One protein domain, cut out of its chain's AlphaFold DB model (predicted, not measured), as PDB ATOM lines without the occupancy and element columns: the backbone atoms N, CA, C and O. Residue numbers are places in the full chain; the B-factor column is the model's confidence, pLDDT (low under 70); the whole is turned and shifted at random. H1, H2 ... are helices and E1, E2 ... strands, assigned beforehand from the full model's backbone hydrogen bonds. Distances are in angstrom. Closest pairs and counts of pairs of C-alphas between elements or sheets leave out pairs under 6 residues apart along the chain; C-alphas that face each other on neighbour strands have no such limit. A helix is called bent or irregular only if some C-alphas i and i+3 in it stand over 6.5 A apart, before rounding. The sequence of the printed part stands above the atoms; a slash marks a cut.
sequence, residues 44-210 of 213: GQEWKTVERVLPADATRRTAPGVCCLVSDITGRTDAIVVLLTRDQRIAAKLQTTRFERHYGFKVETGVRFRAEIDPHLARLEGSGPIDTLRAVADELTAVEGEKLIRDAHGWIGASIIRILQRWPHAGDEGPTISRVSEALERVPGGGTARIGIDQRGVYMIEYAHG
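This is residues 44 to 210 of the 213 residues of an uncharacterized protein of Phycisphaerae bacterium RAS1 (UniProt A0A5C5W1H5). Picture one wide sheet of seven antiparallel strands, twisted by 54 degrees from edge to edge, with a helical hairpin, H2 and H3, laid across one face. H5 packs on H3, and H1 only grazes the sheet. The printed part has 167 residues with five named helices and seven named strands, in the order H1 E1 E2 E3 E4 E5 H2 H3 H4 H5 E6 E7; across the sheet the order is E1 E2 E3 E4 E5 E7 E6. The class is mixed, helices and strands, in two layers, with H2 and H3 on one face of the sheet. The whole is compact, with a radius of gyration of the C-alphas of 15.5 A, and spans 50 by 40 by 32 A.

Start at H1, residues 47 to 53, irregular, with C-alphas 49 and 52 7.7 A apart; the C-alphas of Trp 47 and Ile 90 are 6.5 A apart. Next find a meander, each strand the antiparallel neighbour of the one before: E1, residues 59 to 61, E2, 65 to 71, E3, 77 to 84, E4, 90 to 103, and E5, 106 to 117. Within hydrogen-bond range are N 60 and O 67, 2.9 A, N 68 and O 80, 2.8 A, N 79 and O 96, 2.8 A, and N 97 and O 112, 2.8 A. H2, residues 129 to 142, and H3, 147 to 164, form a helical hairpin and touch, closest at the C-alphas of Ala 137 and Gly 157, 5.2 A, at a shallow tilt of 26 degrees, opposite ways. Both run across the strands, at heights over the sheet of 10.4 A and 8.0 A. H4, residues 168 to 173, irregular, with C-alphas 170 and 173 7.3 A apart, is not on the sheet; it is close but not clearly touching to H3, closest at the C-alphas of Leu 164 and Ala 170, 6.7 A. H5, residues 181 to 186, touches residues 151 to 159 of H3, about perpendicular at 76 degrees, closest at the C-alphas of Ala 158 and Leu 184, 5.0 A. The hairpin of E6, residues 192 to 197, and E7, 203 to 209, has N 194 and O 206 at 2.9 A; E7 is the neighbour of E5, with N 113 and O 207 at 2.8 A. In H2 and H3 every O i to N i+4 pair is within hydrogen-bond range; H1 has 1 of 3, with 2 of 4 O i to N i+3 pairs, H4 0 of 2, with 1 of 3, and H5 1 of 2.

Find C-alpha 47 at (-32.311, 40.819, 17.965), where H1 begins. E4 runs 39.3 A from C-alpha 90 at (-28.678, 36.066, 20.445), and E5 runs 36.4 A. H3 is 25.2 A long, E3 22.9 A, E2 20.7 A, E7 20.4 A and H2 19.9 A. E7 ends at C-alpha 209, (-41.508, 13.133, 27.082).

The two C-alphas farthest apart are those of Asp 87 and Phe 105, 50.9 A. The printed part has no cut, and the link from E5 to H2, 11 residues, is long. Residues 168 to 179 have pLDDT under 70, while the mean of the printed part is 90.3.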
ATOM      1  N   GLY A  44     -25.913  34.372  17.525       96.94
ATOM      2  CA  GLY A  44     -25.070  35.474  17.060       96.94
ATOM      3  C   GLY A  44     -25.798  36.552  16.251       96.94
ATOM      4  O   GLY A  44     -25.255  37.640  16.070       96.94
ATOM      5  N   GLN A  45     -27.032  36.303  15.803       96.69
ATOM      6  CA  GLN A  45     -27.826  37.290  15.072       96.69
ATOM      7  C   GLN A  45     -28.288  38.428  15.994       96.69
ATOM      8  O   GLN A  45     -28.618  38.205  17.158       96.69
ATOM      9  N   GLU A  46     -28.353  39.654  15.469       96.38
ATOM     10  CA  GLU A  46     -28.899  40.799  16.203       96.38
ATOM     11  C   GLU A  46     -30.419  40.698  16.371       96.38
ATOM     12  O   GLU A  46     -31.160  40.530  15.395       96.38
ATOM     13  N   TRP A  47     -30.898  40.903  17.600       93.19
ATOM     14  CA  TRP A  47     -32.311  40.819  17.965       93.19
ATOM     15  C   TRP A  47     -33.214  41.707  17.101       93.19
ATOM     16  O   TRP A  47     -34.272  41.266  16.656       93.19
ATOM     17  N   LYS A  48     -32.778  42.936  16.793       91.62
ATOM     18  CA  LYS A  48     -33.540  43.887  15.961       91.62
ATOM     19  C   LYS A  48     -33.919  43.319  14.590       91.62
ATOM     20  O   LYS A  48     -34.935  43.707  14.024       91.62
ATOM     21  N   THR A  49     -33.122  42.394  14.059       88.12
ATOM     22  CA  THR A  49     -33.369  41.777  12.747       88.12
ATOM     23  C   THR A  49     -34.523  40.773  12.792       88.12
ATOM     24  O   THR A  49     -35.162  40.510  11.775       88.12
ATOM     25  N   VAL A  50     -34.814  40.215  13.968       87.00
ATOM     26  CA  VAL A  50     -35.740  39.086  14.143       87.00
ATOM     27  C   VAL A  50     -36.873  39.360  15.125       87.00
ATOM     28  O   VAL A  50     -37.741  38.511  15.294       87.00
ATOM     29  N   GLU A  51     -36.933  40.551  15.721       86.81
ATOM     30  CA  GLU A  51     -37.968  40.922  16.696       86.81
ATOM     31  C   GLU A  51     -39.397  40.734  16.160       86.81
ATOM     32  O   GLU A  51     -40.299  40.364  16.905       86.81
ATOM     33  N   ARG A  52     -39.590  40.915  14.847       88.25
ATOM     34  CA  ARG A  52     -40.890  40.791  14.167       88.25
ATOM     35  C   ARG A  52     -41.347  39.348  13.961       88.25
ATOM     36  O   ARG A  52     -42.447  39.130  13.463       88.25
ATOM     37  N   VAL A  53     -40.494  38.371  14.264       89.62
ATOM     38  CA  VAL A  53     -40.826  36.949  14.128       89.62
ATOM     39  C   VAL A  53     -41.730  36.488  15.272       89.62
ATOM     40  O   VAL A  53     -42.564  35.611  15.054       89.62
ATOM     41  N   LEU A  54     -41.586  37.065  16.472       90.06
ATOM     42  CA  LEU A  54     -42.430  36.719  17.615       90.06
ATOM     43  C   LEU A  54     -43.711  37.572  17.651       90.06
ATOM     44  O   LEU A  54     -43.675  38.757  17.310       90.06
ATOM     45  N   PRO A  55     -44.844  37.000  18.094       90.38
ATOM     46  CA  PRO A  55     -46.095  37.736  18.269       90.38
ATOM     47  C   PRO A  55     -45.954  38.805  19.361       90.38
ATOM     48  O   PRO A  55     -45.612  38.499  20.505       90.38
ATOM     49  N   ALA A  56     -46.197  40.071  19.012       91.25
ATOM     50  CA  ALA A  56     -45.927  41.214  19.887       91.25
ATOM     51  C   ALA A  56     -46.774  41.218  21.173       91.25
ATOM     52  O   ALA A  56     -46.290  41.588  22.241       91.25
ATOM     53  N   ASP A  57     -48.023  40.767  21.090       92.94
ATOM     54  CA  ASP A  57     -48.959  40.659  22.211       92.94
ATOM     55  C   ASP A  57     -48.529  39.601  23.239       92.94
ATOM     56  O   ASP A  57     -48.677  39.814  24.446       92.94
ATOM     57  N   ALA A  58     -47.902  38.524  22.768       94.81
ATOM     58  CA  ALA A  58     -47.410  37.410  23.572       94.81
ATOM     59  C   ALA A  58     -45.909  37.489  23.913       94.81
ATOM     60  O   ALA A  58     -45.363  36.536  24.470       94.81
ATOM     61  N   THR A  59     -45.232  38.599  23.595       95.62
ATOM     62  CA  THR A  59     -43.786  38.781  23.808       95.62
ATOM     63  C   THR A  59     -43.502  39.875  24.832       95.62
ATOM     64  O   THR A  59     -44.133  40.932  24.819       95.62
ATOM     65  N   ARG A  60     -42.528  39.652  25.719       97.00
ATOM     66  CA  ARG A  60     -42.062  40.640  26.702       97.00
ATOM     67  C   ARG A  60     -40.544  40.691  26.754       97.00
ATOM     68  O   ARG A  60     -39.865  39.684  26.572       97.00
ATOM     69  N   ARG A  61     -40.013  41.885  27.020       96.44
ATOM     70  CA  ARG A  61     -38.600  42.076  27.356       96.44
ATOM     71  C   ARG A  61     -38.372  41.734  28.818       96.44
ATOM     72  O   ARG A  61     -39.187  42.073  29.671       96.44
ATOM     73  N   THR A  62     -37.241  41.108  29.090       96.00
ATOM     74  CA  THR A  62     -36.751  40.793  30.429       96.00
ATOM     75  C   THR A  62     -35.319  41.309  30.562       96.00
ATOM     76  O   THR A  62     -34.705  41.709  29.569       96.00
ATOM     77  N   ALA A  63     -34.778  41.339  31.781       94.31
ATOM     78  CA  ALA A  63     -33.387  41.737  31.995       94.31
ATOM     79  C   ALA A  63     -32.383  40.915  31.152       94.31
ATOM     80  O   ALA A  63     -31.546  41.538  30.496       94.31
ATOM     81  N   PRO A  64     -32.480  39.569  31.081       94.25
ATOM     82  CA  PRO A  64     -31.544  38.769  30.288       94.25
ATOM     83  C   PRO A  64     -31.902  38.666  28.794       94.25
ATOM     84  O   PRO A  64     -31.111  38.153  28.004       94.25
ATOM     85  N   GLY A  65     -33.077  39.144  28.364       96.38
ATOM     86  CA  GLY A  65     -33.440  39.113  26.948       96.38
ATOM     87  C   GLY A  65     -34.926  39.290  26.659       96.38
ATOM     88  O   GLY A  65     -35.512  40.344  26.921       96.38
ATOM     89  N   VAL A  66     -35.518  38.294  26.002       96.69
ATOM     90  CA  VAL A  66     -36.909  38.313  25.527       96.69
ATOM     91  C   VAL A  66     -37.564  36.978  25.854       96.69
ATOM     92  O   VAL A  66     -36.967  35.927  25.637       96.69
ATOM     93  N   CYS A  67     -38.812  37.007  26.307       96.81
ATOM     94  CA  CYS A  67     -39.632  35.812  26.450       96.81
ATOM     95  C   CYS A  67     -40.925  35.927  25.641       96.81
ATOM     96  O   CYS A  67     -41.464  37.018  25.452       96.81
ATOM     97  N   CYS A  68     -41.447  34.789  25.206       96.00
ATOM     98  CA  CYS A  68     -42.731  34.666  24.542       96.00
ATOM     99  C   CYS A  68     -43.478  33.448  25.083       96.00
ATOM    100  O   CYS A  68     -42.871  32.406  25.333       96.00
ATOM    101  N   LEU A  69     -44.787  33.587  25.274       96.00
ATOM    102  CA  LEU A  69     -45.655  32.498  25.704       96.00
ATOM    103  C   LEU A  69     -46.935  32.506  24.883       96.00
ATOM    104  O   LEU A  69     -47.738  33.430  24.978       96.00
ATOM    105  N   VAL A  70     -47.138  31.449  24.109       94.69
ATOM    106  CA  VAL A  70     -48.328  31.259  23.281       94.69
ATOM    107  C   VAL A  70     -49.030  29.999  23.752       94.69
ATOM    108  O   VAL A  70     -48.390  28.983  23.997       94.69
ATOM    109  N   SER A  71     -50.347  30.053  23.903       92.38
ATOM    110  CA  SER A  71     -51.170  28.858  24.084       92.38
ATOM    111  C   SER A  71     -52.309  28.883  23.084       92.38
ATOM    112  O   SER A  71     -52.858  29.949  22.811       92.38
ATOM    113  N   ASP A  72     -52.645  27.726  22.527       89.12
ATOM    114  CA  ASP A  72     -53.758  27.590  21.596       89.12
ATOM    115  C   ASP A  72     -54.937  26.829  22.221       89.12
ATOM    116  O   ASP A  72     -54.865  26.266  23.315       89.12
ATOM    117  N   ILE A  73     -56.056  26.819  21.498       87.31
ATOM    118  CA  ILE A  73     -57.297  26.157  21.920       87.31
ATOM    119  C   ILE A  73     -57.189  24.626  21.979       87.31
ATOM    120  O   ILE A  73     -58.101  23.974  22.477       87.31
ATOM    121  N   THR A  74     -56.106  24.041  21.459       85.69
ATOM    122  CA  THR A  74     -55.877  22.589  21.448       85.69
ATOM    123  C   THR A  74     -55.145  22.103  22.699       85.69
ATOM    124  O   THR A  74     -54.832  20.920  22.807       85.69
ATOM    125  N   GLY A  75     -54.859  23.004  23.647       86.75
ATOM    126  CA  GLY A  75     -54.084  22.687  24.846       86.75
ATOM    127  C   GLY A  75     -52.576  22.648  24.590       86.75
ATOM    128  O   GLY A  75     -51.816  22.154  25.427       86.75
ATOM    129  N   ARG A  76     -52.120  23.162  23.439       92.19
ATOM    130  CA  ARG A  76     -50.698  23.362  23.176       92.19
ATOM    131  C   ARG A  76     -50.240  24.667  23.811       92.19
ATOM    132  O   ARG A  76     -50.886  25.698  23.660       92.19
ATOM    133  N   THR A  77     -49.085  24.620  24.461       93.94
ATOM    134  CA  THR A  77     -48.401  25.785  25.023       93.94
ATOM    135  C   THR A  77     -46.962  25.796  24.535       93.94
ATOM    136  O   THR A  77     -46.237  24.824  24.726       93.94
ATOM    137  N   ASP A  78     -46.539  26.899  23.932       95.31
ATOM    138  CA  ASP A  78     -45.164  27.151  23.526       95.31
ATOM    139  C   ASP A  78     -44.598  28.314  24.345       95.31
ATOM    140  O   ASP A  78     -45.071  29.446  24.252       95.31
ATOM    141  N   ALA A  79     -43.568  28.027  25.133       96.56
ATOM    142  CA  ALA A  79     -42.738  29.020  25.797       96.56
ATOM    143  C   ALA A  79     -41.418  29.138  25.034       96.56
ATOM    144  O   ALA A  79     -40.781  28.126  24.746       96.56
ATOM    145  N   ILE A  80     -41.007  30.362  24.714       96.81
ATOM    146  CA  ILE A  80     -39.714  30.665  24.101       96.81
ATOM    147  C   ILE A  80     -39.011  31.695  24.978       96.81
ATOM    148  O   ILE A  80     -39.606  32.707  25.340       96.81
ATOM    149  N   VAL A  81     -37.740  31.466  25.287       97.44
ATOM    150  CA  VAL A  81     -36.868  32.476  25.887       97.44
ATOM    151  C   VAL A  81     -35.625  32.623  25.026       97.44
ATOM    152  O   VAL A  81     -34.999  31.641  24.638       97.44
ATOM    153  N   VAL A  82     -35.284  33.865  24.708       97.56
ATOM    154  CA  VAL A  82     -34.088  34.239  23.961       97.56
ATOM    155  C   VAL A  82     -33.212  35.062  24.890       97.56
ATOM    156  O   VAL A  82     -33.626  36.133  25.337       97.56
ATOM    157  N   LEU A  83     -32.014  34.559  25.182       97.62
ATOM    158  CA  LEU A  83     -31.018  35.278  25.973       97.62
ATOM    159  C   LEU A  83     -30.173  36.132  25.041       97.62
ATOM    160  O   LEU A  83     -29.728  35.669  23.983       97.62
ATOM    161  N   LEU A  84     -29.967  37.384  25.432       97.81
ATOM    162  CA  LEU A  84     -29.282  38.370  24.616       97.81
ATOM    163  C   LEU A  84     -27.999  38.836  25.287       97.81
ATOM    164  O   LEU A  84     -27.942  39.082  26.489       97.81
ATOM    165  N   THR A  85     -26.972  39.041  24.475       97.69
ATOM    166  CA  THR A  85     -25.764  39.743  24.889       97.69
ATOM    167  C   THR A  85     -26.050  41.232  25.128       97.69
ATOM    168  O   THR A  85     -27.094  41.778  24.749       97.69
ATOM    169  N   ARG A  86     -25.077  41.947  25.708       95.88
ATOM    170  CA  ARG A  86     -25.168  43.408  25.904       95.88
ATOM    171  C   ARG A  86     -25.345  44.167  24.584       95.88
ATOM    172  O   ARG A  86     -26.103  45.132  24.542       95.88
ATOM    173  N   ASP A  87     -24.701  43.706  23.515       96.25
ATOM    174  CA  ASP A  87     -24.828  44.226  22.148       96.25
ATOM    175  C   ASP A  87     -26.055  43.679  21.390       96.25
ATOM    176  O   ASP A  87     -26.155  43.844  20.180       96.25
ATOM    177  N   GLN A  88     -27.030  43.088  22.094       96.44
ATOM    178  CA  GLN A  88     -28.304  42.599  21.546       96.44
ATOM    179  C   GLN A  88     -28.171  41.454  20.532       96.44
ATOM    180  O   GLN A  88     -29.062  41.266  19.700       96.44
ATOM    181  N   ARG A  89     -27.102  40.661  20.603       97.69
ATOM    182  CA  ARG A  89     -26.967  39.419  19.832       97.69
ATOM    183  C   ARG A  89     -27.577  38.251  20.589       97.69
ATOM    184  O   ARG A  89     -27.571  38.226  21.815       97.69
ATOM    185  N   ILE A  90     -28.097  37.274  19.859       97.94
ATOM    186  CA  ILE A  90     -28.678  36.066  20.445       97.94
ATOM    187  C   ILE A  90     -27.559  35.164  20.971       97.94
ATOM    188  O   ILE A  90     -26.813  34.588  20.183       97.94
ATOM    189  N   ALA A  91     -27.461  35.029  22.292       98.06
ATOM    190  CA  ALA A  91     -26.528  34.117  22.955       98.06
ATOM    191  C   ALA A  91     -27.141  32.727  23.166       98.06
ATOM    192  O   ALA A  91     -26.451  31.713  23.086       98.06
ATOM    193  N   ALA A  92     -28.452  32.677  23.406       98.06
ATOM    194  CA  ALA A  92     -29.186  31.429  23.534       98.06
ATOM    195  C   ALA A  92     -30.625  31.572  23.047       98.06
ATOM    196  O   ALA A  92     -31.236  32.635  23.176       98.06
ATOM    197  N   LYS A  93     -31.194  30.470  22.563       97.19
ATOM    198  CA  LYS A  93     -32.632  30.341  22.319       97.19
ATOM    199  C   LYS A  93     -33.138  29.032  22.902       97.19
ATOM    200  O   LYS A  93     -32.631  27.956  22.596       97.19
ATOM    201  N   LEU A  94     -34.167  29.122  23.728       98.06
ATOM    202  CA  LEU A  94     -34.751  28.009  24.457       98.06
ATOM    203  C   LEU A  94     -36.237  27.945  24.139       98.06
ATOM    204  O   LEU A  94     -36.911  28.972  24.141       98.06
ATOM    205  N   GLN A  95     -36.746  26.752  23.864       97.38
ATOM    206  CA  GLN A  95     -38.157  26.520  23.600       97.38
ATOM    207  C   GLN A  95     -38.641  25.306  24.372       97.38
ATOM    208  O   GLN A  95     -38.047  24.234  24.273       97.38
ATOM    209  N   THR A  96     -39.769  25.463  25.055       96.94
ATOM    210  CA  THR A  96     -40.559  24.364  25.606       96.94
ATOM    211  C   THR A  96     -41.920  24.364  24.936       96.94
ATOM    212  O   THR A  96     -42.669  25.331  25.034       96.94
ATOM    213  N   THR A  97     -42.262  23.252  24.299       95.94
ATOM    214  CA  THR A  97     -43.595  22.966  23.780       95.94
ATOM    215  C   THR A  97     -44.243  21.899  24.648       95.94
ATOM    216  O   THR A  97     -43.755  20.770  24.716       95.94
ATOM    217  N   ARG A  98     -45.381  22.219  25.253       94.25
ATOM    218  CA  ARG A  98     -46.309  21.247  25.829       94.25
ATOM    219  C   ARG A  98     -47.477  21.050  24.880       94.25
ATOM    220  O   ARG A  98     -47.944  22.005  24.271       94.25
ATOM    221  N   PHE A  99     -47.967  19.827  24.781       92.06
ATOM    222  CA  PHE A  99     -49.198  19.524  24.068       92.06
ATOM    223  C   PHE A  99     -49.960  18.416  24.788       92.06
ATOM    224  O   PHE A  99     -49.366  17.547  25.432       92.06
ATOM    225  N   GLU A 100     -51.277  18.437  24.654       90.56
ATOM    226  CA  GLU A 100     -52.163  17.381  25.129       90.56
ATOM    227  C   GLU A 100     -52.730  16.623  23.927       90.56
ATOM    228  O   GLU A 100     -53.060  17.205  22.894       90.56
ATOM    229  N   ARG A 101     -52.803  15.297  24.034       85.00
ATOM    230  CA  ARG A 101     -53.477  14.437  23.061       85.00
ATOM    231  C   ARG A 101     -54.633  13.740  23.749       85.00
ATOM    232  O   ARG A 101     -54.432  12.997  24.707       85.00
ATOM    233  N   HIS A 102     -55.833  13.968  23.239       84.19
ATOM    234  CA  HIS A 102     -57.042  13.317  23.726       84.19
ATOM    235  C   HIS A 102     -57.317  12.065  22.885       84.19
ATOM    236  O   HIS A 102     -57.531  12.160  21.678       84.19
ATOM    237  N   TYR A 103     -57.327  10.896  23.524       81.50
ATOM    238  CA  TYR A 103     -57.703   9.617  22.919       81.50
ATOM    239  C   TYR A 103     -58.901   9.040  23.674       81.50
ATOM    240  O   TYR A 103     -58.752   8.352  24.687       81.50
ATOM    241  N   GLY A 104     -60.110   9.350  23.202       86.06
ATOM    242  CA  GLY A 104     -61.341   8.997  23.911       86.06
ATOM    243  C   GLY A 104     -61.360   9.612  25.314       86.06
ATOM    244  O   GLY A 104     -61.330  10.831  25.452       86.06
ATOM    245  N   PHE A 105     -61.368   8.768  26.350       87.50
ATOM    246  CA  PHE A 105     -61.357   9.186  27.760       87.50
ATOM    247  C   PHE A 105     -59.952   9.397  28.352       87.50
ATOM    248  O   PHE A 105     -59.831   9.739  29.526       87.50
ATOM    249  N   LYS A 106     -58.881   9.173  27.578       85.38
ATOM    250  CA  LYS A 106     -57.497   9.320  28.044       85.38
ATOM    251  C   LYS A 106     -56.895  10.629  27.535       85.38
ATOM    252  O   LYS A 106     -57.003  10.936  26.349       85.38
ATOM    253  N   VAL A 107     -56.209  11.357  28.415       85.19
ATOM    254  CA  VAL A 107     -55.370  12.508  28.052       85.19
ATOM    255  C   VAL A 107     -53.906  12.106  28.190       85.19
ATOM    256  O   VAL A 107     -53.474  11.670  29.255       85.19
ATOM    257  N   GLU A 108     -53.139  12.235  27.112       88.12
ATOM    258  CA  GLU A 108     -51.688  12.059  27.119       88.12
ATOM    259  C   GLU A 108     -51.013  13.425  27.011       88.12
ATOM    260  O   GLU A 108     -51.239  14.167  26.057       88.12
ATOM    261  N   THR A 109     -50.181  13.771  27.993       90.62
ATOM    262  CA  THR A 109     -49.383  15.003  27.964       90.62
ATOM    263  C   THR A 109     -48.013  14.707  27.369       90.62
ATOM    264  O   THR A 109     -47.290  13.837  27.854       90.62
ATOM    265  N   GLY A 110     -47.642  15.458  26.337       93.12
ATOM    266  CA  GLY A 110     -46.304  15.446  25.770       93.12
ATOM    267  C   GLY A 110     -45.585  16.765  26.017       93.12
ATOM    268  O   GLY A 110     -46.195  17.837  26.010       93.12
ATOM    269  N   VAL A 111     -44.272  16.687  26.224       95.25
ATOM    270  CA  VAL A 111     -43.400  17.860  26.328       95.25
ATOM    271  C   VAL A 111     -42.179  17.666  25.444       95.25
ATOM    272  O   VAL A 111     -41.555  16.604  25.445       95.25
ATOM    273  N   ARG A 112     -41.834  18.716  24.702       95.94
ATOM    274  CA  ARG A 112     -40.583  18.854  23.965       95.94
ATOM    275  C   ARG A 112     -39.863  20.098  24.451       95.94
ATOM    276  O   ARG A 112     -40.477  21.151  24.548       95.94
ATOM    277  N   PHE A 113     -38.570  19.988  24.684       96.75
ATOM    278  CA  PHE A 113     -37.697  21.126  24.894       96.75
ATOM    279  C   PHE A 113     -36.527  21.069  23.918       96.75
ATOM    280  O   PHE A 113     -36.021  19.986  23.615       96.75
ATOM    281  N   ARG A 114     -36.136  22.237  23.414       97.44
ATOM    282  CA  ARG A 114     -34.986  22.452  22.535       97.44
ATOM    283  C   ARG A 114     -34.250  23.696  23.015       97.44
ATOM    284  O   ARG A 114     -34.887  24.710  23.296       97.44
ATOM    285  N   ALA A 115     -32.930  23.635  23.082       98.00
ATOM    286  CA  ALA A 115     -32.099  24.799  23.318       98.00
ATOM    287  C   ALA A 115     -30.854  24.785  22.434       98.00
ATOM    288  O   ALA A 115     -30.246  23.739  22.210       98.00
ATOM    289  N   GLU A 116     -30.485  25.976  21.978       98.31
ATOM    290  CA  GLU A 116     -29.195  26.278  21.369       98.31
ATOM    291  C   GLU A 116     -28.539  27.346  22.241       98.31
ATOM    292  O   GLU A 116     -29.169  28.372  22.516       98.31
ATOM    293  N   ILE A 117     -27.321  27.091  22.718       98.25
ATOM    294  CA  ILE A 117     -26.603  27.990  23.627       98.25
ATOM    295  C   ILE A 117     -25.163  28.122  23.151       98.25
ATOM    296  O   ILE A 117     -24.444  27.129  23.068       98.25
ATOM    297  N   ASP A 118     -24.739  29.346  22.862       97.94
ATOM    298  CA  ASP A 118     -23.338  29.655  22.607       97.94
ATOM    299  C   ASP A 118     -22.664  30.061  23.921       97.94
ATOM    300  O   ASP A 118     -22.965  31.138  24.452       97.94
ATOM    301  N   PRO A 119     -21.773  29.218  24.478       96.62
ATOM    302  CA  PRO A 119     -21.134  29.508  25.755       96.62
ATOM    303  C   PRO A 119     -20.238  30.752  25.692       96.62
ATOM    304  O   PRO A 119     -20.115  31.449  26.695       96.62
ATOM    305  N   HIS A 120     -19.667  31.090  24.532       96.50
ATOM    306  CA  HIS A 120     -18.845  32.290  24.374       96.50
ATOM    307  C   HIS A 120     -19.703  33.552  24.435       96.50
ATOM    308  O   HIS A 120     -19.449  34.453  25.239       96.50
ATOM    309  N   LEU A 121     -20.783  33.602  23.650       96.94
ATOM    310  CA  LEU A 121     -21.702  34.747  23.671       96.94
ATOM    311  C   LEU A 121     -22.415  34.886  25.021       96.94
ATOM    312  O   LEU A 121     -22.620  36.006  25.494       96.94
ATOM    313  N   ALA A 122     -22.744  33.768  25.668       95.25
ATOM    314  CA  ALA A 122     -23.348  33.751  26.997       95.25
ATOM    315  C   ALA A 122     -22.360  34.089  28.131       95.25
ATOM    316  O   ALA A 122     -22.792  34.246  29.269       95.25
ATOM    317  N   ARG A 123     -21.057  34.248  27.842       95.38
ATOM    318  CA  ARG A 123     -19.984  34.470  28.837       95.38
ATOM    319  C   ARG A 123     -19.862  33.335  29.860       95.38
ATOM    320  O   ARG A 123     -19.560  33.566  31.027       95.38
ATOM    321  N   LEU A 124     -20.085  32.115  29.393       93.38
ATOM    322  CA  LEU A 124     -19.977  30.856  30.129       93.38
ATOM    323  C   LEU A 124     -18.827  30.014  29.551       93.38
ATOM    324  O   LEU A 124     -18.920  28.796  29.409       93.38
ATOM    325  N   GLU A 125     -17.745  30.684  29.150       87.81
ATOM    326  CA  GLU A 125     -16.562  30.041  28.584       87.81
ATOM    327  C   GLU A 125     -15.904  29.118  29.612       87.81
ATOM    328  O   GLU A 125     -15.786  29.451  30.790       87.81
ATOM    329  N   GLY A 126     -15.473  27.939  29.165       85.69
ATOM    330  CA  GLY A 126     -14.890  26.922  30.042       85.69
ATOM    331  C   GLY A 126     -15.913  26.126  30.863       85.69
ATOM    332  O   GLY A 126     -15.533  25.133  31.478       85.69
ATOM    333  N   SER A 127     -17.198  26.495  30.838       87.88
ATOM    334  CA  SER A 127     -18.276  25.685  31.412       87.88
ATOM    335  C   SER A 127     -18.666  24.548  30.470       87.88
ATOM    336  O   SER A 127     -18.883  24.753  29.272       87.88
ATOM    337  N   GLY A 128     -18.802  23.336  31.013       91.94
ATOM    338  CA  GLY A 128     -19.405  22.232  30.274       91.94
ATOM    339  C   GLY A 128     -20.906  22.466  30.046       91.94
ATOM    340  O   GLY A 128     -21.517  23.275  30.747       91.94
ATOM    341  N   PRO A 129     -21.557  21.724  29.131       92.75
ATOM    342  CA  PRO A 129     -22.980  21.914  28.831       92.75
ATOM    343  C   PRO A 129     -23.909  21.827  30.048       92.75
ATOM    344  O   PRO A 129     -24.917  22.525  30.111       92.75
ATOM    345  N   ILE A 130     -23.573  20.981  31.025       92.19
ATOM    346  CA  ILE A 130     -24.352  20.831  32.260       92.19
ATOM    347  C   ILE A 130     -24.241  22.079  33.139       92.19
ATOM    348  O   ILE A 130     -25.262  22.587  33.595       92.19
ATOM    349  N   ASP A 131     -23.033  22.609  33.332       90.81
ATOM    350  CA  ASP A 131     -22.811  23.817  34.131       90.81
ATOM    351  C   ASP A 131     -23.462  25.037  33.467       90.81
ATOM    352  O   ASP A 131     -24.130  25.826  34.132       90.81
ATOM    353  N   THR A 132     -23.374  25.128  32.136       94.19
ATOM    354  CA  THR A 132     -24.081  26.142  31.347       94.19
ATOM    355  C   THR A 132     -25.595  26.066  31.547       94.19
ATOM    356  O   THR A 132     -26.235  27.094  31.755       94.19
ATOM    357  N   LEU A 133     -26.187  24.867  31.530       93.19
ATOM    358  CA  LEU A 133     -27.617  24.702  31.800       93.19
ATOM    359  C   LEU A 133     -27.998  25.124  33.222       93.19
ATOM    360  O   LEU A 133     -29.066  25.709  33.391       93.19
ATOM    361  N   ARG A 134     -27.155  24.860  34.231       90.56
ATOM    362  CA  ARG A 134     -27.416  25.331  35.601       90.56
ATOM    363  C   ARG A 134     -27.428  26.849  35.676       90.56
ATOM    364  O   ARG A 134     -28.426  27.407  36.111       90.56
ATOM    365  N   ALA A 135     -26.386  27.495  35.154       91.94
ATOM    366  CA  ALA A 135     -26.289  28.951  35.136       91.94
ATOM    367  C   ALA A 135     -27.494  29.595  34.426       91.94
ATOM    368  O   ALA A 135     -28.075  30.556  34.924       91.94
ATOM    369  N   VAL A 136     -27.927  29.018  33.299       94.19
ATOM    370  CA  VAL A 136     -29.129  29.475  32.592       94.19
ATOM    371  C   VAL A 136     -30.395  29.234  33.417       94.19
ATOM    372  O   VAL A 136     -31.256  30.105  33.475       94.19
ATOM    373  N   ALA A 137     -30.545  28.084  34.079       92.00
ATOM    374  CA  ALA A 137     -31.695  27.841  34.948       92.00
ATOM    375  C   ALA A 137     -31.747  28.832  36.122       92.00
ATOM    376  O   ALA A 137     -32.821  29.356  36.427       92.00
ATOM    377  N   ASP A 138     -30.611  29.133  36.746       89.50
ATOM    378  CA  ASP A 138     -30.514  30.126  37.818       89.50
ATOM    379  C   ASP A 138     -30.944  31.506  37.329       89.50
ATOM    380  O   ASP A 138     -31.828  32.127  37.920       89.50
ATOM    381  N   GLU A 139     -30.399  31.951  36.195       91.62
ATOM    382  CA  GLU A 139     -30.763  33.229  35.589       91.62
ATOM    383  C   GLU A 139     -32.261  33.293  35.274       91.62
ATOM    384  O   GLU A 139     -32.934  34.260  35.634       91.62
ATOM    385  N   LEU A 140     -32.823  32.246  34.662       91.38
ATOM    386  CA  LEU A 140     -34.234  32.209  34.288       91.38
ATOM    387  C   LEU A 140     -35.170  32.214  35.498       91.38
ATOM    388  O   LEU A 140     -36.207  32.873  35.443       91.38
ATOM    389  N   THR A 141     -34.820  31.503  36.572       88.25
ATOM    390  CA  THR A 141     -35.634  31.416  37.799       88.25
ATOM    391  C   THR A 141     -35.458  32.617  38.730       88.25
ATOM    392  O   THR A 141     -36.301  32.866  39.600       88.25
ATOM    393  N   ALA A 142     -34.399  33.404  38.535       89.56
ATOM    394  CA  ALA A 142     -34.204  34.676  39.211       89.56
ATOM    395  C   ALA A 142     -35.103  35.796  38.656       89.56
ATOM    396  O   ALA A 142     -35.364  36.759  39.376       89.56
ATOM    397  N   VAL A 143     -35.588  35.678  37.412       89.50
ATOM    398  CA  VAL A 143     -36.401  36.720  36.770       89.50
ATOM    399  C   VAL A 143     -37.752  36.885  37.461       89.50
ATOM    400  O   VAL A 143     -38.582  35.977  37.511       89.50
ATOM    401  N   GLU A 144     -37.995  38.103  37.929       89.00
ATOM    402  CA  GLU A 144     -39.289  38.561  38.420       89.00
ATOM    403  C   GLU A 144     -40.042  39.320  37.320       89.00
ATOM    404  O   GLU A 144     -39.453  39.847  36.374       89.00
ATOM    405  N   GLY A 145     -41.368  39.383  37.424       90.44
ATOM    406  CA  GLY A 145     -42.183  40.099  36.448       90.44
ATOM    407  C   GLY A 145     -43.654  39.718  36.499       90.44
ATOM    408  O   GLY A 145     -44.105  39.009  37.402       90.44
ATOM    409  N   GLU A 146     -44.409  40.198  35.513       93.94
ATOM    410  CA  GLU A 146     -45.816  39.841  35.328       93.94
ATOM    411  C   GLU A 146     -46.005  38.354  34.996       93.94
ATOM    412  O   GLU A 146     -45.054  37.630  34.692       93.94
ATOM    413  N   LYS A 147     -47.259  37.889  35.039       93.75
ATOM    414  CA  LYS A 147     -47.604  36.469  34.881       93.75
ATOM    415  C   LYS A 147     -47.001  35.839  33.619       93.75
ATOM    416  O   LYS A 147     -46.443  34.759  33.717       93.75
ATOM    417  N   LEU A 148     -47.061  36.521  32.472       95.00
ATOM    418  CA  LEU A 148     -46.510  36.013  31.209       95.00
ATOM    419  C   LEU A 148     -45.011  35.707  31.321       95.00
ATOM    420  O   LEU A 148     -44.580  34.629  30.919       95.00
ATOM    421  N   ILE A 149     -44.236  36.632  31.896       95.69
ATOM    422  CA  ILE A 149     -42.787  36.478  32.088       95.69
ATOM    423  C   ILE A 149     -42.506  35.282  33.000       95.69
ATOM    424  O   ILE A 149     -41.724  34.404  32.632       95.69
ATOM    425  N   ARG A 150     -43.184  35.218  34.155       93.44
ATOM    426  CA  ARG A 150     -43.011  34.122  35.121       93.44
ATOM    427  C   ARG A 150     -43.375  32.770  34.523       93.44
ATOM    428  O   ARG A 150     -42.619  31.819  34.685       93.44
ATOM    429  N   ASP A 151     -44.489  32.689  33.802       94.44
ATOM    430  CA  ASP A 151     -44.946  31.452  33.174       94.44
ATOM    431  C   ASP A 151     -43.953  30.997  32.088       94.44
ATOM    432  O   ASP A 151     -43.537  29.839  32.087       94.44
ATOM    433  N   ALA A 152     -43.515  31.899  31.199       95.94
ATOM    434  CA  ALA A 152     -42.557  31.577  30.137       95.94
ATOM    435  C   ALA A 152     -41.220  31.068  30.698       95.94
ATOM    436  O   ALA A 152     -40.746  29.998  30.315       95.94
ATOM    437  N   HIS A 153     -40.635  31.815  31.638       95.44
ATOM    438  CA  HIS A 153     -39.387  31.438  32.296       95.44
ATOM    439  C   HIS A 153     -39.545  30.152  33.113       95.44
ATOM    440  O   HIS A 153     -38.667  29.293  33.074       95.44
ATOM    441  N   GLY A 154     -40.685  29.977  33.786       93.50
ATOM    442  CA  GLY A 154     -41.011  28.778  34.548       93.50
ATOM    443  C   GLY A 154     -41.047  27.519  33.684       93.50
ATOM    444  O   GLY A 154     -40.450  26.513  34.061       93.50
ATOM    445  N   TRP A 155     -41.668  27.566  32.500       95.50
ATOM    446  CA  TRP A 155     -41.690  26.434  31.561       95.50
ATOM    447  C   TRP A 155     -40.293  26.021  31.091       95.50
ATOM    448  O   TRP A 155     -39.969  24.825  31.085       95.50
ATOM    449  N   ILE A 156     -39.461  26.998  30.718       96.44
ATOM    450  CA  ILE A 156     -38.080  26.745  30.297       96.44
ATOM    451  C   ILE A 156     -37.260  26.201  31.476       96.44
ATOM    452  O   ILE A 156     -36.648  25.140  31.358       96.44
ATOM    453  N   GLY A 157     -37.301  26.870  32.633       94.12
ATOM    454  CA  GLY A 157     -36.567  26.473  33.837       94.12
ATOM    455  C   GLY A 157     -36.942  25.071  34.321       94.12
ATOM    456  O   GLY A 157     -36.064  24.247  34.571       94.12
ATOM    457  N   ALA A 158     -38.237  24.742  34.356       92.88
ATOM    458  CA  ALA A 158     -38.708  23.400  34.693       92.88
ATOM    459  C   ALA A 158     -38.180  22.337  33.715       92.88
ATOM    460  O   ALA A 158     -37.787  21.249  34.138       92.88
ATOM    461  N   SER A 159     -38.117  22.655  32.418       95.19
ATOM    462  CA  SER A 159     -37.572  21.748  31.399       95.19
ATOM    463  C   SER A 159     -36.078  21.496  31.601       95.19
ATOM    464  O   SER A 159     -35.643  20.345  31.560       95.19
ATOM    465  N   ILE A 160     -35.304  22.544  31.904       94.75
ATOM    466  CA  ILE A 160     -33.878  22.414  32.227       94.75
ATOM    467  C   ILE A 160     -33.680  21.572  33.489       94.75
ATOM    468  O   ILE A 160     -32.859  20.659  33.490       94.75
ATOM    469  N   ILE A 161     -34.473  21.788  34.540       91.00
ATOM    470  CA  ILE A 161     -34.393  20.980  35.765       91.00
ATOM    471  C   ILE A 161     -34.666  19.499  35.476       91.00
ATOM    472  O   ILE A 161     -33.946  18.641  35.985       91.00
ATOM    473  N   ARG A 162     -35.650  19.165  34.627       91.81
ATOM    474  CA  ARG A 162     -35.890  17.763  34.225       91.81
ATOM    475  C   ARG A 162     -34.709  17.146  33.483       91.81
ATOM    476  O   ARG A 162     -34.462  15.951  33.635       91.81
ATOM    477  N   ILE A 163     -33.985  17.943  32.701       91.94
ATOM    478  CA  ILE A 163     -32.749  17.510  32.044       91.94
ATOM    479  C   ILE A 163     -31.667  17.272  33.091       91.94
ATOM    480  O   ILE A 163     -31.102  16.186  33.123       91.94
ATOM    481  N   LEU A 164     -31.422  18.227  33.991       90.12
ATOM    482  CA  LEU A 164     -30.397  18.114  35.033       90.12
ATOM    483  C   LEU A 164     -30.631  16.911  35.961       90.12
ATOM    484  O   LEU A 164     -29.684  16.218  36.317       90.12
ATOM    485  N   GLN A 165     -31.891  16.574  36.259       87.25
ATOM    486  CA  GLN A 165     -32.262  15.377  37.031       87.25
ATOM    487  C   GLN A 165     -31.796  14.052  36.394       87.25
ATOM    488  O   GLN A 165     -31.742  13.034  37.083       87.25
ATOM    489  N   ARG A 166     -31.445  14.028  35.099       85.56
ATOM    490  CA  ARG A 166     -30.847  12.848  34.448       85.56
ATOM    491  C   ARG A 166     -29.365  12.652  34.773       85.56
ATOM    492  O   ARG A 166     -28.866  11.553  34.543       85.56
ATOM    493  N   TRP A 167     -28.691  13.655  35.333       82.38
ATOM    494  CA  TRP A 167     -27.291  13.591  35.756       82.38
ATOM    495  C   TRP A 167     -27.190  13.908  37.255       82.38
ATOM    496  O   TRP A 167     -26.907  15.039  37.620       82.38
ATOM    497  N   PRO A 168     -27.406  12.929  38.153       65.06
ATOM    498  CA  PRO A 168     -27.530  13.174  39.595       65.06
ATOM    499  C   PRO A 168     -26.278  13.773  40.243       65.06
ATOM    500  O   PRO A 168     -26.394  14.580  41.156       65.06
ATOM    501  N   HIS A 169     -25.086  13.450  39.730       66.94
ATOM    502  CA  HIS A 169     -23.826  14.070  40.169       66.94
ATOM    503  C   HIS A 169     -23.746  15.563  39.834       66.94
ATOM    504  O   HIS A 169     -22.844  16.255  40.292       66.94
ATOM    505  N   ALA A 170     -24.696  16.063  39.044       60.03
ATOM    506  CA  ALA A 170     -24.869  17.471  38.796       60.03
ATOM    507  C   ALA A 170     -25.740  18.181  39.862       60.03
ATOM    508  O   ALA A 170     -25.927  19.388  39.769       60.03
ATOM    509  N   GLY A 171     -26.314  17.478  40.839       51.81
ATOM    510  CA  GLY A 171     -27.423  17.986  41.654       51.81
ATOM    511  C   GLY A 171     -27.086  18.816  42.897       51.81
ATOM    512  O   GLY A 171     -28.012  19.404  43.449       51.81
ATOM    513  N   ASP A 172     -25.825  18.887  43.339       54.78
ATOM    514  CA  ASP A 172     -25.500  19.488  44.651       54.78
ATOM    515  C   ASP A 172     -25.596  21.028  44.682       54.78
ATOM    516  O   ASP A 172     -25.754  21.617  45.748       54.78
ATOM    517  N   GLU A 173     -25.610  21.682  43.518       56.62
ATOM    518  CA  GLU A 173     -25.781  23.136  43.356       56.62
ATOM    519  C   GLU A 173     -26.925  23.413  42.363       56.62
ATOM    520  O   GLU A 173     -26.716  23.821  41.222       56.62
ATOM    521  N   GLY A 174     -28.151  23.049  42.745       54.50
ATOM    522  CA  GLY A 174     -29.328  23.165  41.881       54.50
ATOM    523  C   GLY A 174     -30.035  24.531  41.951       54.50
ATOM    524  O   GLY A 174     -30.008  25.182  42.997       54.50
ATOM    525  N   PRO A 175     -30.754  24.931  40.883       60.38
ATOM    526  CA  PRO A 175     -31.545  26.161  40.856       60.38
ATOM    527  C   PRO A 175     -32.640  26.183  41.922       60.38
ATOM    528  O   PRO A 175     -33.104  25.138  42.380       60.38
ATOM    529  N   THR A 176     -33.104  27.383  42.297       61.78
ATOM    530  CA  THR A 176     -34.104  27.566  43.365       61.78
ATOM    531  C   THR A 176     -35.450  26.931  42.976       61.78
ATOM    532  O   THR A 176     -36.315  27.570  42.371       61.78
ATOM    533  N   ILE A 177     -35.645  25.665  43.361       61.81
ATOM    534  CA  ILE A 177     -36.796  24.816  42.996       61.81
ATOM    535  C   ILE A 177     -38.137  25.466  43.375       61.81
ATOM    536  O   ILE A 177     -39.123  25.331  42.648       61.81
ATOM    537  N   SER A 178     -38.176  26.229  44.470       60.62
ATOM    538  CA  SER A 178     -39.400  26.852  44.991       60.62
ATOM    539  C   SER A 178     -40.086  27.805  44.008       60.62
ATOM    540  O   SER A 178     -41.295  27.990  44.097       60.62
ATOM    541  N   ARG A 179     -39.349  28.408  43.063       67.12
ATOM    542  CA  ARG A 179     -39.897  29.387  42.104       67.12
ATOM    543  C   ARG A 179     -40.501  28.755  40.850       67.12
ATOM    544  O   ARG A 179     -41.157  29.442  40.075       67.12
ATOM    545  N   VAL A 180     -40.287  27.456  40.652       76.12
ATOM    546  CA  VAL A 180     -40.710  26.713  39.455       76.12
ATOM    547  C   VAL A 180     -41.531  25.473  39.787       76.12
ATOM    548  O   VAL A 180     -41.808  24.679  38.893       76.12
ATOM    549  N   SER A 181     -41.952  25.303  41.040       78.75
ATOM    550  CA  SER A 181     -42.739  24.151  41.497       78.75
ATOM    551  C   SER A 181     -43.996  23.923  40.648       78.75
ATOM    552  O   SER A 181     -44.184  22.826  40.129       78.75
ATOM    553  N   GLU A 182     -44.786  24.972  40.399       79.75
ATOM    554  CA  GLU A 182     -45.996  24.897  39.564       79.75
ATOM    555  C   GLU A 182     -45.679  24.464  38.120       79.75
ATOM    556  O   GLU A 182     -46.384  23.648  37.528       79.75
ATOM    557  N   ALA A 183     -44.589  24.968  37.534       81.50
ATOM    558  CA  ALA A 183     -44.170  24.560  36.193       81.50
ATOM    559  C   ALA A 183     -43.612  23.124  36.179       81.50
ATOM    560  O   ALA A 183     -43.850  22.377  35.230       81.50
ATOM    561  N   LEU A 184     -42.918  22.704  37.238       85.50
ATOM    562  CA  LEU A 184     -42.388  21.347  37.393       85.50
ATOM    563  C   LEU A 184     -43.487  20.291  37.494       85.50
ATOM    564  O   LEU A 184     -43.289  19.181  36.998       85.50
ATOM    565  N   GLU A 185     -44.637  20.616  38.083       86.25
ATOM    566  CA  GLU A 185     -45.816  19.740  38.071       86.25
ATOM    567  C   GLU A 185     -46.335  19.501  36.649       86.25
ATOM    568  O   GLU A 185     -46.822  18.418  36.327       86.25
ATOM    569  N   ARG A 186     -46.180  20.494  35.767       84.56
ATOM    570  CA  ARG A 186     -46.672  20.436  34.387       84.56
ATOM    571  C   ARG A 186     -45.657  19.899  33.380       84.56
ATOM    572  O   ARG A 186     -46.051  19.494  32.283       84.56
ATOM    573  N   VAL A 187     -44.368  19.898  33.724       86.81
ATOM    574  CA  VAL A 187     -43.302  19.271  32.935       86.81
ATOM    575  C   VAL A 187     -43.006  17.888  33.526       86.81
ATOM    576  O   VAL A 187     -42.301  17.789  34.535       86.81
ATOM    577  N   PRO A 188     -43.510  16.800  32.917       86.12
ATOM    578  CA  PRO A 188     -43.345  15.459  33.453       86.12
ATOM    579  C   PRO A 188     -41.873  15.040  33.462       86.12
ATOM    580  O   PRO A 188     -41.109  15.375  32.552       86.12
ATOM    581  N   GLY A 189     -41.483  14.286  34.492       87.44
ATOM    582  CA  GLY A 189     -40.178  13.629  34.570       87.44
ATOM    583  C   GLY A 189     -40.085  12.377  33.687       87.44
ATOM    584  O   GLY A 189     -41.051  11.956  33.052       87.44
ATOM    585  N   GLY A 190     -38.904  11.755  33.640       86.75
ATOM    586  CA  GLY A 190     -38.706  10.468  32.958       86.75
ATOM    587  C   GLY A 190     -38.581  10.528  31.429       86.75
ATOM    588  O   GLY A 190     -38.468   9.484  30.793       86.75
ATOM    589  N   GLY A 191     -38.548  11.718  30.818       90.31
ATOM    590  CA  GLY A 191     -38.289  11.879  29.383       90.31
ATOM    591  C   GLY A 191     -36.850  11.540  28.964       90.31
ATOM    592  O   GLY A 191     -35.985  11.258  29.796       90.31
ATOM    593  N   THR A 192     -36.588  11.552  27.658       92.88
ATOM    594  CA  THR A 192     -35.252  11.360  27.070       92.88
ATOM    595  C   THR A 192     -34.587  12.716  26.878       92.88
ATOM    596  O   THR A 192     -35.202  13.595  26.281       92.88
ATOM    597  N   ALA A 193     -33.347  12.871  27.344       93.62
ATOM    598  CA  ALA A 193     -32.535  14.064  27.116       93.62
ATOM    599  C   ALA A 193     -31.367  13.749  26.170       93.62
ATOM    600  O   ALA A 193     -30.829  12.640  26.198       93.62
ATOM    601  N   ARG A 194     -30.973  14.721  25.347       95.31
ATOM    602  CA  ARG A 194     -29.769  14.672  24.511       95.31
ATOM    603  C   ARG A 194     -29.025  15.991  24.619       95.31
ATOM    604  O   ARG A 194     -29.649  17.047  24.664       95.31
ATOM    605  N   ILE A 195     -27.703  15.905  24.645       96.00
ATOM    606  CA  ILE A 195     -26.803  17.053  24.612       96.00
ATOM    607  C   ILE A 195     -25.767  16.757  23.534       96.00
ATOM    608  O   ILE A 195     -25.152  15.691  23.539       96.00
ATOM    609  N   GLY A 196     -25.611  17.686  22.604       96.31
ATOM    610  CA  GLY A 196     -24.587  17.669  21.573       96.31
ATOM    611  C   GLY A 196     -23.885  19.016  21.499       96.31
ATOM    612  O   GLY A 196     -24.343  20.004  22.072       96.31
ATOM    613  N   ILE A 197     -22.770  19.045  20.782       97.12
ATOM    614  CA  ILE A 197     -22.019  20.263  20.483       97.12
ATOM    615  C   ILE A 197     -21.858  20.296  18.967       97.12
ATOM    616  O   ILE A 197     -21.459  19.290  18.373       97.12
ATOM    617  N   ASP A 198     -22.237  21.404  18.335       95.81
ATOM    618  CA  ASP A 198     -22.064  21.567  16.892       95.81
ATOM    619  C   ASP A 198     -20.619  21.970  16.530       95.81
ATOM    620  O   ASP A 198     -19.760  22.172  17.389       95.81
ATOM    621  N   GLN A 199     -20.332  22.101  15.233       96.00
ATOM    622  CA  GLN A 199     -18.992  22.466  14.745       96.00
ATOM    623  C   GLN A 199     -18.544  23.881  15.147       96.00
ATOM    624  O   GLN A 199     -17.367  24.206  15.016       96.00
ATOM    625  N   ARG A 200     -19.467  24.731  15.608       95.81
ATOM    626  CA  ARG A 200     -19.205  26.102  16.059       95.81
ATOM    627  C   ARG A 200     -18.992  26.175  17.572       95.81
ATOM    628  O   ARG A 200     -18.734  27.258  18.080       95.81
ATOM    629  N   GLY A 201     -19.111  25.054  18.289       95.88
ATOM    630  CA  GLY A 201     -19.070  25.028  19.750       95.88
ATOM    631  C   GLY A 201     -20.403  25.388  20.411       95.88
ATOM    632  O   GLY A 201     -20.442  25.563  21.626       95.88
ATOM    633  N   VAL A 202     -21.501  25.480  19.649       97.56
ATOM    634  CA  VAL A 202     -22.839  25.747  20.195       97.56
ATOM    635  C   VAL A 202     -23.394  24.468  20.808       97.56
ATOM    636  O   VAL A 202     -23.402  23.403  20.184       97.56
ATOM    637  N   TYR A 203     -23.888  24.576  22.036       97.81
ATOM    638  CA  TYR A 203     -24.528  23.477  22.739       97.81
ATOM    639  C   TYR A 203     -25.953  23.295  22.230       97.81
ATOM    640  O   TYR A 203     -26.765  24.219  22.270       97.81
ATOM    641  N   MET A 204     -26.250  22.080  21.780       97.81
ATOM    642  CA  MET A 204     -27.556  21.648  21.294       97.81
ATOM    643  C   MET A 204     -28.174  20.727  22.343       97.81
ATOM    644  O   MET A 204     -27.680  19.621  22.565       97.81
ATOM    645  N   ILE A 205     -29.242  21.171  23.000       96.75
ATOM    646  CA  ILE A 205     -29.897  20.419  24.072       96.75
ATOM    647  C   ILE A 205     -31.331  20.102  23.678       96.75
ATOM    648  O   ILE A 205     -32.082  20.974  23.251       96.75
ATOM    649  N   GLU A 206     -31.735  18.853  23.873       96.38
ATOM    650  CA  GLU A 206     -33.095  18.403  23.612       96.38
ATOM    651  C   GLU A 206     -33.636  17.594  24.785       96.38
ATOM    652  O   GLU A 206     -32.918  16.814  25.413       96.38
ATOM    653  N   TYR A 207     -34.933  17.727  25.035       95.12
ATOM    654  CA  TYR A 207     -35.678  16.856  25.933       95.12
ATOM    655  C   TYR A 207     -37.038  16.507  25.342       95.12
ATOM    656  O   TYR A 207     -37.707  17.344  24.739       95.12
ATOM    657  N   ALA A 208     -37.454  15.258  25.513       94.62
ATOM    658  CA  ALA A 208     -38.723  14.760  25.007       94.62
ATOM    659  C   ALA A 208     -39.375  13.793  26.000       94.62
ATOM    660  O   ALA A 208     -38.760  12.817  26.430       94.62
ATOM    661  N   HIS A 209     -40.648  14.024  26.308       93.75
ATOM    662  CA  HIS A 209     -41.508  13.133  27.082       93.75
ATOM    663  C   HIS A 209     -42.854  12.966  26.367       93.75
ATOM    664  O   HIS A 209     -43.369  13.929  25.800       93.75
ATOM    665  N   GLY A 210     -43.435  11.763  26.393       87.12
ATOM    666  CA  GLY A 210     -44.770  11.515  25.825       87.12
ATOM    667  C   GLY A 210     -44.857  11.679  24.301       87.12
ATOM    668  O   GLY A 210     -45.942  11.792  23.740       87.12
TER     669      GLY A 210